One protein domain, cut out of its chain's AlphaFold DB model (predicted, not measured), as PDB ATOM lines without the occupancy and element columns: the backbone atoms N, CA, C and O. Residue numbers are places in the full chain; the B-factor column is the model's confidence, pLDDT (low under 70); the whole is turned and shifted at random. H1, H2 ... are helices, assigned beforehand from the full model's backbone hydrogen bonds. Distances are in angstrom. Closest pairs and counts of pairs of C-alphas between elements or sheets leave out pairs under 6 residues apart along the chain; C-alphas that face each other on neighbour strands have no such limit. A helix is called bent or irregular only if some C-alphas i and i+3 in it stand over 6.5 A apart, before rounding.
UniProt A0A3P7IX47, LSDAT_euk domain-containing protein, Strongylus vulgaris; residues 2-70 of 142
ATOM      1  N   LEU A   2       6.192  12.182 -13.328       85.56
ATOM      2  CA  LEU A   2       7.052  11.112 -12.803       85.56
ATOM      3  C   LEU A   2       8.457  11.618 -12.440       85.56
ATOM      4  O   LEU A   2       9.095  12.334 -13.219       85.56
ATOM      5  N   LYS A   3       8.959  11.211 -11.274       85.06
ATOM      6  CA  LYS A   3      10.316  11.511 -10.811       85.06
ATOM      7  C   LYS A   3      11.355  10.782 -11.671       85.06
ATOM      8  O   LYS A   3      11.225   9.592 -11.932       85.06
ATOM      9  N   ARG A   4      12.410  11.494 -12.093       86.38
ATOM     10  CA  ARG A   4      13.512  10.955 -12.926       86.38
ATOM     11  C   ARG A   4      13.048  10.337 -14.260       86.38
ATOM     12  O   ARG A   4      13.673   9.401 -14.748       86.38
ATOM     13  N   ARG A   5      11.984  10.885 -14.875       86.88
ATOM     14  CA  ARG A   5      11.407  10.365 -16.135       86.88
ATOM     15  C   ARG A   5      12.432  10.180 -17.262       86.88
ATOM     16  O   ARG A   5      12.322   9.253 -18.047       86.88
ATOM     17  N   ASN A   6      13.432  11.059 -17.327       89.94
ATOM     18  CA  ASN A   6      14.478  11.061 -18.349       89.94
ATOM     19  C   ASN A   6      15.344   9.797 -18.328       89.94
ATOM     20  O   ASN A   6      15.936   9.466 -19.344       89.94
ATOM     21  N   ARG A   7      15.406   9.084 -17.196       91.12
ATOM     22  CA  ARG A   7      16.143   7.820 -17.098       91.12
ATOM     23  C   ARG A   7      15.466   6.678 -17.852       91.12
ATOM     24  O   ARG A   7      16.147   5.722 -18.178       91.12
ATOM     25  N   PHE A   8      14.163   6.780 -18.114       90.62
ATOM     26  CA  PHE A   8      13.376   5.758 -18.809       90.62
ATOM     27  C   PHE A   8      13.237   6.034 -20.315       90.62
ATOM     28  O   PHE A   8      12.418   5.408 -20.978       90.62
ATOM     29  N   VAL A   9      13.992   6.998 -20.854       92.00
ATOM     30  CA  VAL A   9      13.979   7.329 -22.282       92.00
ATOM     31  C   VAL A   9      15.124   6.594 -22.970       92.00
ATOM     32  O   VAL A   9      16.287   6.811 -22.640       92.00
ATOM     33  N   GLY A  10      14.786   5.750 -23.938       92.00
ATOM     34  CA  GLY A  10      15.733   4.996 -24.752       92.00
ATOM     35  C   GLY A  10      15.144   3.659 -25.189       92.00
ATOM     36  O   GLY A  10      14.073   3.263 -24.730       92.00
ATOM     37  N   THR A  11      15.849   2.970 -26.079       94.19
ATOM     38  CA  THR A  11      15.488   1.627 -26.544       94.19
ATOM     39  C   THR A  11      16.396   0.620 -25.855       94.19
ATOM     40  O   THR A  11      17.602   0.844 -25.818       94.19
ATOM     41  N   ASP A  12      15.824  -0.457 -25.313       93.44
ATOM     42  CA  ASP A  12      16.566  -1.537 -24.640       93.44
ATOM     43  C   ASP A  12      17.527  -1.039 -23.538       93.44
ATOM     44  O   ASP A  12      18.711  -1.367 -23.484       93.44
ATOM     45  N   VAL A  13      17.020  -0.165 -22.660       94.31
ATOM     46  CA  VAL A  13      17.807   0.436 -21.574       94.31
ATOM     47  C   VAL A  13      17.497  -0.248 -20.247       94.31
ATOM     48  O   VAL A  13      16.352  -0.275 -19.797       94.31
ATOM     49  N   ALA A  14      18.541  -0.710 -19.557       93.44
ATOM     50  CA  ALA A  14      18.449  -1.156 -18.173       93.44
ATOM     51  C   ALA A  14      18.572   0.037 -17.210       93.44
ATOM     52  O   ALA A  14      19.580   0.746 -17.184       93.44
ATOM     53  N   VAL A  15      17.551   0.253 -16.379       91.56
ATOM     54  CA  VAL A  15      17.507   1.371 -15.428       91.56
ATOM     55  C   VAL A  15      17.440   0.837 -14.005       91.56
ATOM     56  O   VAL A  15      16.426   0.285 -13.592       91.56
ATOM     57  N   HIS A  16      18.485   1.073 -13.210       90.38
ATOM     58  CA  HIS A  16      18.397   0.833 -11.769       90.38
ATOM     59  C   HIS A  16      17.467   1.867 -11.115       90.38
ATOM     60  O   HIS A  16      17.786   3.067 -11.066       90.38
ATOM     61  N   TYR A  17      16.321   1.403 -10.620       87.50
ATOM     62  CA  TYR A  17      15.326   2.213  -9.930       87.50
ATOM     63  C   TYR A  17      15.312   1.894  -8.434       87.50
ATOM     64  O   TYR A  17      15.227   0.736  -8.047       87.50
ATOM     65  N   ALA A  18      15.377   2.937  -7.607       85.00
ATOM     66  CA  ALA A  18      15.226   2.844  -6.161       85.00
ATOM     67  C   ALA A  18      14.238   3.939  -5.717       85.00
ATOM     68  O   ALA A  18      14.525   5.123  -5.975       85.00
ATOM     69  N   PRO A  19      13.086   3.580  -5.117       78.62
ATOM     70  CA  PRO A  19      12.142   4.555  -4.584       78.62
ATOM     71  C   PRO A  19      12.806   5.336  -3.448       78.62
ATOM     72  O   PRO A  19      13.644   4.812  -2.714       78.62
ATOM     73  N   ASN A  20      12.484   6.621  -3.317       73.88
ATOM     74  CA  ASN A  20      13.075   7.470  -2.290       73.88
ATOM     75  C   ASN A  20      11.965   8.156  -1.503       73.88
ATOM     76  O   ASN A  20      11.699   9.352  -1.666       73.88
ATOM     77  N   GLN A  21      11.376   7.361  -0.609       65.56
ATOM     78  CA  GLN A  21      10.251   7.719   0.254       65.56
ATOM     79  C   GLN A  21      10.537   8.936   1.154       65.56
ATOM     80  O   GLN A  21       9.614   9.607   1.606       65.56
ATOM     81  N   PHE A  22      11.812   9.269   1.385       66.62
ATOM     82  CA  PHE A  22      12.223  10.363   2.270       66.62
ATOM     83  C   PHE A  22      12.298  11.729   1.575       66.62
ATOM     84  O   PHE A  22      12.353  12.763   2.241       66.62
ATOM     85  N   ASN A  23      12.261  11.770   0.240       65.44
ATOM     86  CA  ASN A  23      12.305  13.017  -0.517       65.44
ATOM     87  C   ASN A  23      10.895  13.459  -0.918       65.44
ATOM     88  O   ASN A  23      10.378  13.026  -1.951       65.44
ATOM     89  N   LYS A  24      10.312  14.377  -0.132       65.81
ATOM     90  CA  LYS A  24       9.002  15.016  -0.374       65.81
ATOM     91  C   LYS A  24       9.016  15.897  -1.631       65.81
ATOM     92  O   LYS A  24       9.010  17.122  -1.561       65.81
ATOM     93  N   SER A  25       9.048  15.279  -2.807       73.44
ATOM     94  CA  SER A  25       8.843  15.966  -4.082       73.44
ATOM     95  C   SER A  25       7.366  15.941  -4.464       73.44
ATOM     96  O   SER A  25       6.687  14.954  -4.210       73.44
ATOM     97  N   ARG A  26       6.879  16.970  -5.168       76.12
ATOM     98  CA  ARG A  26       5.536  16.965  -5.791       76.12
ATOM     99  C   ARG A  26       5.426  16.013  -6.998       76.12
ATOM    100  O   ARG A  26       4.417  16.014  -7.701       76.12
ATOM    101  N   LEU A  27       6.490  15.270  -7.297       82.06
ATOM    102  CA  LEU A  27       6.549  14.303  -8.385       82.06
ATOM    103  C   LEU A  27       6.134  12.927  -7.869       82.06
ATOM    104  O   LEU A  27       6.477  12.558  -6.749       82.06
ATOM    105  N   ALA A  28       5.429  12.176  -8.708       83.75
ATOM    106  CA  ALA A  28       5.039  10.805  -8.410       83.75
ATOM    107  C   ALA A  28       6.252   9.868  -8.517       83.75
ATOM    108  O   ALA A  28       7.117  10.067  -9.380       83.75
ATOM    109  N   GLU A  29       6.296   8.849  -7.662       87.88
ATOM    110  CA  GLU A  29       7.238   7.728  -7.738       87.88
ATOM    111  C   GLU A  29       6.529   6.480  -8.292       87.88
ATOM    112  O   GLU A  29       5.301   6.416  -8.310       87.88
ATOM    113  N   LEU A  30       7.301   5.517  -8.799       88.94
ATOM    114  CA  LEU A  30       6.783   4.210  -9.195       88.94
ATOM    115  C   LEU A  30       6.660   3.339  -7.947       88.94
ATOM    116  O   LEU A  30       7.541   3.363  -7.088       88.94
ATOM    117  N   ASN A  31       5.593   2.552  -7.876       87.31
ATOM    118  CA  ASN A  31       5.400   1.574  -6.815       87.31
ATOM    119  C   ASN A  31       6.194   0.299  -7.143       87.31
ATOM    120  O   ASN A  31       5.952  -0.341  -8.164       87.31
ATOM    121  N   ASP A  32       7.139  -0.055  -6.273       88.00
ATOM    122  CA  ASP A  32       8.075  -1.176  -6.424       88.00
ATOM    123  C   ASP A  32       7.429  -2.565  -6.303       88.00
ATOM    124  O   ASP A  32       8.079  -3.572  -6.574       88.00
ATOM    125  N   ARG A  33       6.138  -2.631  -5.962       89.06
ATOM    126  CA  ARG A  33       5.353  -3.872  -5.907       89.06
ATOM    127  C   ARG A  33       4.727  -4.264  -7.249       89.06
ATOM    128  O   ARG A  33       4.085  -5.308  -7.328       89.06
ATOM    129  N   HIS A  34       4.889  -3.459  -8.302       88.62
ATOM    130  CA  HIS A  34       4.444  -3.819  -9.652       88.62
ATOM    131  C   HIS A  34       5.543  -4.515 -10.458       88.62
ATOM    132  O   HIS A  34       6.688  -4.074 -10.487       88.62
ATOM    133  N   SER A  35       5.161  -5.562 -11.193       92.38
ATOM    134  CA  SER A  35       6.064  -6.287 -12.099       92.38
ATOM    135  C   SER A  35       6.308  -5.561 -13.426       92.38
ATOM    136  O   SER A  35       7.363  -5.730 -14.032       92.38
ATOM    137  N   TYR A  36       5.343  -4.760 -13.888       92.56
ATOM    138  CA  TYR A  36       5.378  -4.088 -15.188       92.56
ATOM    139  C   TYR A  36       4.846  -2.659 -15.083       92.56
ATOM    140  O   TYR A  36       3.943  -2.378 -14.295       92.56
ATOM    141  N   PHE A  37       5.362  -1.775 -15.937       91.62
ATOM    142  CA  PHE A  37       4.910  -0.391 -16.056       91.62
ATOM    143  C   PHE A  37       4.626  -0.055 -17.515       91.62
ATOM    144  O   PHE A  37       5.413  -0.379 -18.401       91.62
ATOM    145  N   VAL A  38       3.518   0.646 -17.750       92.19
ATOM    146  CA  VAL A  38       3.165   1.202 -19.058       92.19
ATOM    147  C   VAL A  38       3.025   2.710 -18.903       92.19
ATOM    148  O   VAL A  38       2.236   3.185 -18.087       92.19
ATOM    149  N   PHE A  39       3.797   3.471 -19.679       90.69
ATOM    150  CA  PHE A  39       3.768   4.931 -19.647       90.69
ATOM    151  C   PHE A  39       2.904   5.478 -20.783       90.69
ATOM    152  O   PHE A  39       3.175   5.226 -21.953       90.69
ATOM    153  N   ALA A  40       1.870   6.246 -20.432       91.31
ATOM    154  CA  ALA A  40       1.016   6.933 -21.394       91.31
ATOM    155  C   ALA A  40       1.517   8.363 -21.627       91.31
ATOM    156  O   ALA A  40       1.456   9.200 -20.722       91.31
ATOM    157  N   ASP A  41       1.966   8.652 -22.846       89.75
ATOM    158  CA  ASP A  41       2.403   9.984 -23.261       89.75
ATOM    159  C   ASP A  41       1.425  10.587 -24.281       89.75
ATOM    160  O   ASP A  41       0.911   9.901 -25.163       89.75
ATOM    161  N   ASN A  42       1.154  11.881 -24.142       90.50
ATOM    162  CA  ASN A  42       0.361  12.680 -25.076       90.50
ATOM    163  C   ASN A  42       1.088  13.973 -25.496       90.50
ATOM    164  O   ASN A  42       0.452  14.902 -25.990       90.50
ATOM    165  N   GLY A  43       2.396  14.070 -25.236       90.69
ATOM    166  CA  GLY A  43       3.230  15.235 -25.531       90.69
ATOM    167  C   GLY A  43       3.073  16.404 -24.553       90.69
ATOM    168  O   GLY A  43       3.799  17.391 -24.665       90.69
ATOM    169  N   THR A  44       2.159  16.326 -23.577       90.44
ATOM    170  CA  THR A  44       1.941  17.396 -22.590       90.44
ATOM    171  C   THR A  44       2.670  17.127 -21.273       90.44
ATOM    172  O   THR A  44       2.939  15.988 -20.894       90.44
ATOM    173  N   VAL A  45       2.996  18.191 -20.532       86.56
ATOM    174  CA  VAL A  45       3.671  18.093 -19.227       86.56
ATOM    175  C   VAL A  45       2.772  18.654 -18.132       86.56
ATOM    176  O   VAL A  45       2.160  19.704 -18.290       86.56
ATOM    177  N   GLY A  46       2.687  17.943 -17.004       82.75
ATOM    178  CA  GLY A  46       1.918  18.383 -15.834       82.75
ATOM    179  C   GLY A  46       0.402  18.196 -15.948       82.75
ATOM    180  O   GLY A  46      -0.318  18.571 -15.027       82.75
ATOM    181  N   ARG A  47      -0.086  17.598 -17.039       85.81
ATOM    182  CA  ARG A  47      -1.485  17.193 -17.203       85.81
ATOM    183  C   ARG A  47      -1.656  15.738 -16.769       85.81
ATOM    184  O   ARG A  47      -0.802  14.903 -17.055       85.81
ATOM    185  N   TYR A  48      -2.755  15.460 -16.080       81.50
ATOM    186  CA  TYR A  48      -3.184  14.106 -15.731       81.50
ATOM    187  C   TYR A  48      -4.189  13.595 -16.768       81.50
ATOM    188  O   TYR A  48      -4.882  14.402 -17.394       81.50
ATOM    189  N   GLY A  49      -4.288  12.276 -16.923       84.25
ATOM    190  CA  GLY A  49      -5.359  11.636 -17.676       84.25
ATOM    191  C   GLY A  49      -4.979  11.076 -19.045       84.25
ATOM    192  O   GLY A  49      -5.850  10.522 -19.717       84.25
ATOM    193  N   SER A  50      -3.713  11.165 -19.473       88.62
ATOM    194  CA  SER A  50      -3.253  10.465 -20.687       88.62
ATOM    195  C   SER A  50      -3.446   8.950 -20.556       88.62
ATOM    196  O   SER A  50      -3.821   8.273 -21.514       88.62
ATOM    197  N   GLU A  51      -3.273   8.427 -19.343       89.31
ATOM    198  CA  GLU A  51      -3.439   7.022 -18.996       89.31
ATOM    199  C   GLU A  51      -4.887   6.541 -19.089       89.31
ATOM    200  O   GLU A  51      -5.112   5.363 -19.351       89.31
ATOM    201  N   ILE A  52      -5.871   7.431 -18.925       88.19
ATOM    202  CA  ILE A  52      -7.295   7.066 -18.927       88.19
ATOM    203  C   ILE A  52      -7.696   6.532 -20.305       88.19
ATOM    204  O   ILE A  52      -8.358   5.502 -20.414       88.19
ATOM    205  N   ILE A  53      -7.262   7.217 -21.368       88.50
ATOM    206  CA  ILE A  53      -7.569   6.827 -22.750       88.50
ATOM    207  C   ILE A  53      -6.863   5.515 -23.098       88.50
ATOM    208  O   ILE A  53      -7.480   4.630 -23.693       88.50
ATOM    209  N   LEU A  54      -5.586   5.384 -22.722       90.31
ATOM    210  CA  LEU A  54      -4.807   4.172 -22.972       90.31
ATOM    211  C   LEU A  54      -5.425   2.962 -22.262       90.31
ATOM    212  O   LEU A  54      -5.658   1.937 -22.898       90.31
ATOM    213  N   ARG A  55      -5.742   3.109 -20.971       91.12
ATOM    214  CA  ARG A  55      -6.367   2.070 -20.148       91.12
ATOM    215  C   ARG A  55      -7.688   1.606 -20.753       91.12
ATOM    216  O   ARG A  55      -7.831   0.420 -21.025       91.12
ATOM    217  N   LYS A  56      -8.600   2.542 -21.051       87.25
ATOM    218  CA  LYS A  56      -9.918   2.219 -21.618       87.25
ATOM    219  C   LYS A  56      -9.794   1.437 -22.927       87.25
ATOM    220  O   LYS A  56     -10.476   0.439 -23.112       87.25
ATOM    221  N   ARG A  57      -8.899   1.857 -23.829       89.75
ATOM    222  CA  ARG A  57      -8.670   1.156 -25.106       89.75
ATOM    223  C   ARG A  57      -8.096  -0.243 -24.911       89.75
ATOM    224  O   ARG A  57      -8.522  -1.159 -25.607       89.75
ATOM    225  N   LEU A  58      -7.152  -0.401 -23.986       89.88
ATOM    226  CA  LEU A  58      -6.546  -1.694 -23.684       89.88
ATOM    227  C   LEU A  58      -7.577  -2.665 -23.099       89.88
ATOM    228  O   LEU A  58      -7.704  -3.781 -23.585       89.88
ATOM    229  N   GLU A  59      -8.348  -2.227 -22.107       88.94
ATOM    230  CA  GLU A  59      -9.403  -3.034 -21.484       88.94
ATOM    231  C   GLU A  59     -10.490  -3.421 -22.492       88.94
ATOM    232  O   GLU A  59     -10.862  -4.590 -22.562       88.94
ATOM    233  N   THR A  60     -10.949  -2.479 -23.328       86.25
ATOM    234  CA  THR A  60     -11.892  -2.771 -24.418       86.25
ATOM    235  C   THR A  60     -11.324  -3.799 -25.391       86.25
ATOM    236  O   THR A  60     -12.031  -4.735 -25.754       86.25
ATOM    237  N   TYR A  61     -10.062  -3.653 -25.802       88.62
ATOM    238  CA  TYR A  61      -9.424  -4.601 -26.711       88.62
ATOM    239  C   TYR A  61      -9.356  -6.005 -26.102       88.62
ATOM    240  O   TYR A  61      -9.735  -6.970 -26.760       88.62
ATOM    241  N   LEU A  62      -8.937  -6.122 -24.838       87.19
ATOM    242  CA  LEU A  62      -8.866  -7.405 -24.135       87.19
ATOM    243  C   LEU A  62     -10.247  -8.046 -23.973       87.19
ATOM    244  O   LEU A  62     -10.388  -9.240 -24.206       87.19
ATOM    245  N   ALA A  63     -11.268  -7.250 -23.651       83.50
ATOM    246  CA  ALA A  63     -12.637  -7.732 -23.498       83.50
ATOM    247  C   ALA A  63     -13.300  -8.137 -24.833       83.50
ATOM    248  O   ALA A  63     -14.206  -8.966 -24.833       83.50
ATOM    249  N   GLN A  64     -12.884  -7.557 -25.968       84.06
ATOM    250  CA  GLN A  64     -13.407  -7.896 -27.303       84.06
ATOM    251  C   GLN A  64     -12.653  -9.035 -27.993       84.06
ATOM    252  O   GLN A  64     -13.171  -9.598 -28.959       84.06
ATOM    253  N   ASN A  65     -11.425  -9.342 -27.570       77.44
ATOM    254  CA  ASN A  65     -10.567 -10.261 -28.306       77.44
ATOM    255  C   ASN A  65     -11.092 -11.701 -28.206       77.44
ATOM    256  O   ASN A  65     -10.803 -12.424 -27.262       77.44
ATOM    257  N   SER A  66     -11.845 -12.135 -29.217       65.00
ATOM    258  CA  SER A  66     -12.466 -13.465 -29.291       65.00
ATOM    259  C   SER A  66     -11.463 -14.619 -29.376       65.00
ATOM    260  O   SER A  66     -11.844 -15.772 -29.190       65.00
ATOM    261  N   THR A  67     -10.188 -14.321 -29.638       68.56
ATOM    262  CA  THR A  67      -9.115 -15.321 -29.710       68.56
ATOM    263  C   THR A  67      -8.763 -15.879 -28.329       68.56
ATOM    264  O   THR A  67      -8.365 -17.035 -28.217       68.56
ATOM    265  N   TYR A  68      -8.928 -15.075 -27.273       65.56
ATOM    266  CA  TYR A  68      -8.632 -15.450 -25.893       65.56
ATOM    267  C   TYR A  68      -9.741 -14.913 -24.989       65.56
ATOM    268  O   TYR A  68      -9.927 -13.705 -24.899       65.56
ATOM    269  N   SER A  69     -10.478 -15.789 -24.302       66.56
ATOM    270  CA  SER A  69     -11.509 -15.363 -23.346       66.56
ATOM    271  C   SER A  69     -10.848 -14.759 -22.103       66.56
ATOM    272  O   SER A  69     -10.590 -15.453 -21.122       66.56
ATOM    273  N   ILE A  70     -10.501 -13.473 -22.174       82.88
ATOM    274  CA  ILE A  70      -9.892 -12.725 -21.073       82.88
ATOM    275  C   ILE A  70     -11.014 -11.962 -20.359       82.88
ATOM    276  O   ILE A  70     -11.470 -10.934 -20.867       82.88
TER     277      ILE A  70
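What this domain is: This is residues 2 to 70 of the 142 residues of the protein "LSDAT_euk domain-containing protein" of Strongylus vulgaris (UniProt A0A3P7IX47). Look for little regular structure here: one long helix, H2, makes one end of an elongated shape, and wide loops with the tiny helix H1 among them make the other. The 69 printed residues hold two named helices, H1 then H2, and no named strand; the class is all helix, with only 19 residues in named elements. The whole is loose, with a radius of gyration of the C-alphas of 15.3 A and spans of 46 by 26 by 24 A.

How they stand to each other: Start at H2, residues 50 to 64, where 10 of 11 O i to N i+4 pairs are within hydrogen-bond range. H2 is apart from H1, residues 5 to 8, which is too short for such a pair.

Where its parts are: Find C-alpha 50 at (-3.253, 10.465, -20.687); H2 runs 22.0 A to C-alpha 64 at (-13.407, -7.896, -27.303). H2 is neither bent nor irregular, but only just: C-alphas 50 and 53 are 6.0 A apart. H1 begins at C-alpha 5 (11.407, 10.365, -16.135) and spans 5.7 A.

The domain as a whole: The C-alphas farthest apart, those of Phe 22 and Ser 66, are 46.6 A apart. A long link of 41 residues joins H1 to H2; residues 9 to 14 and 63 to 69 stand free. The printed part has no cut; pLDDT is under 70 at residues 21 to 24 and 66 to 69.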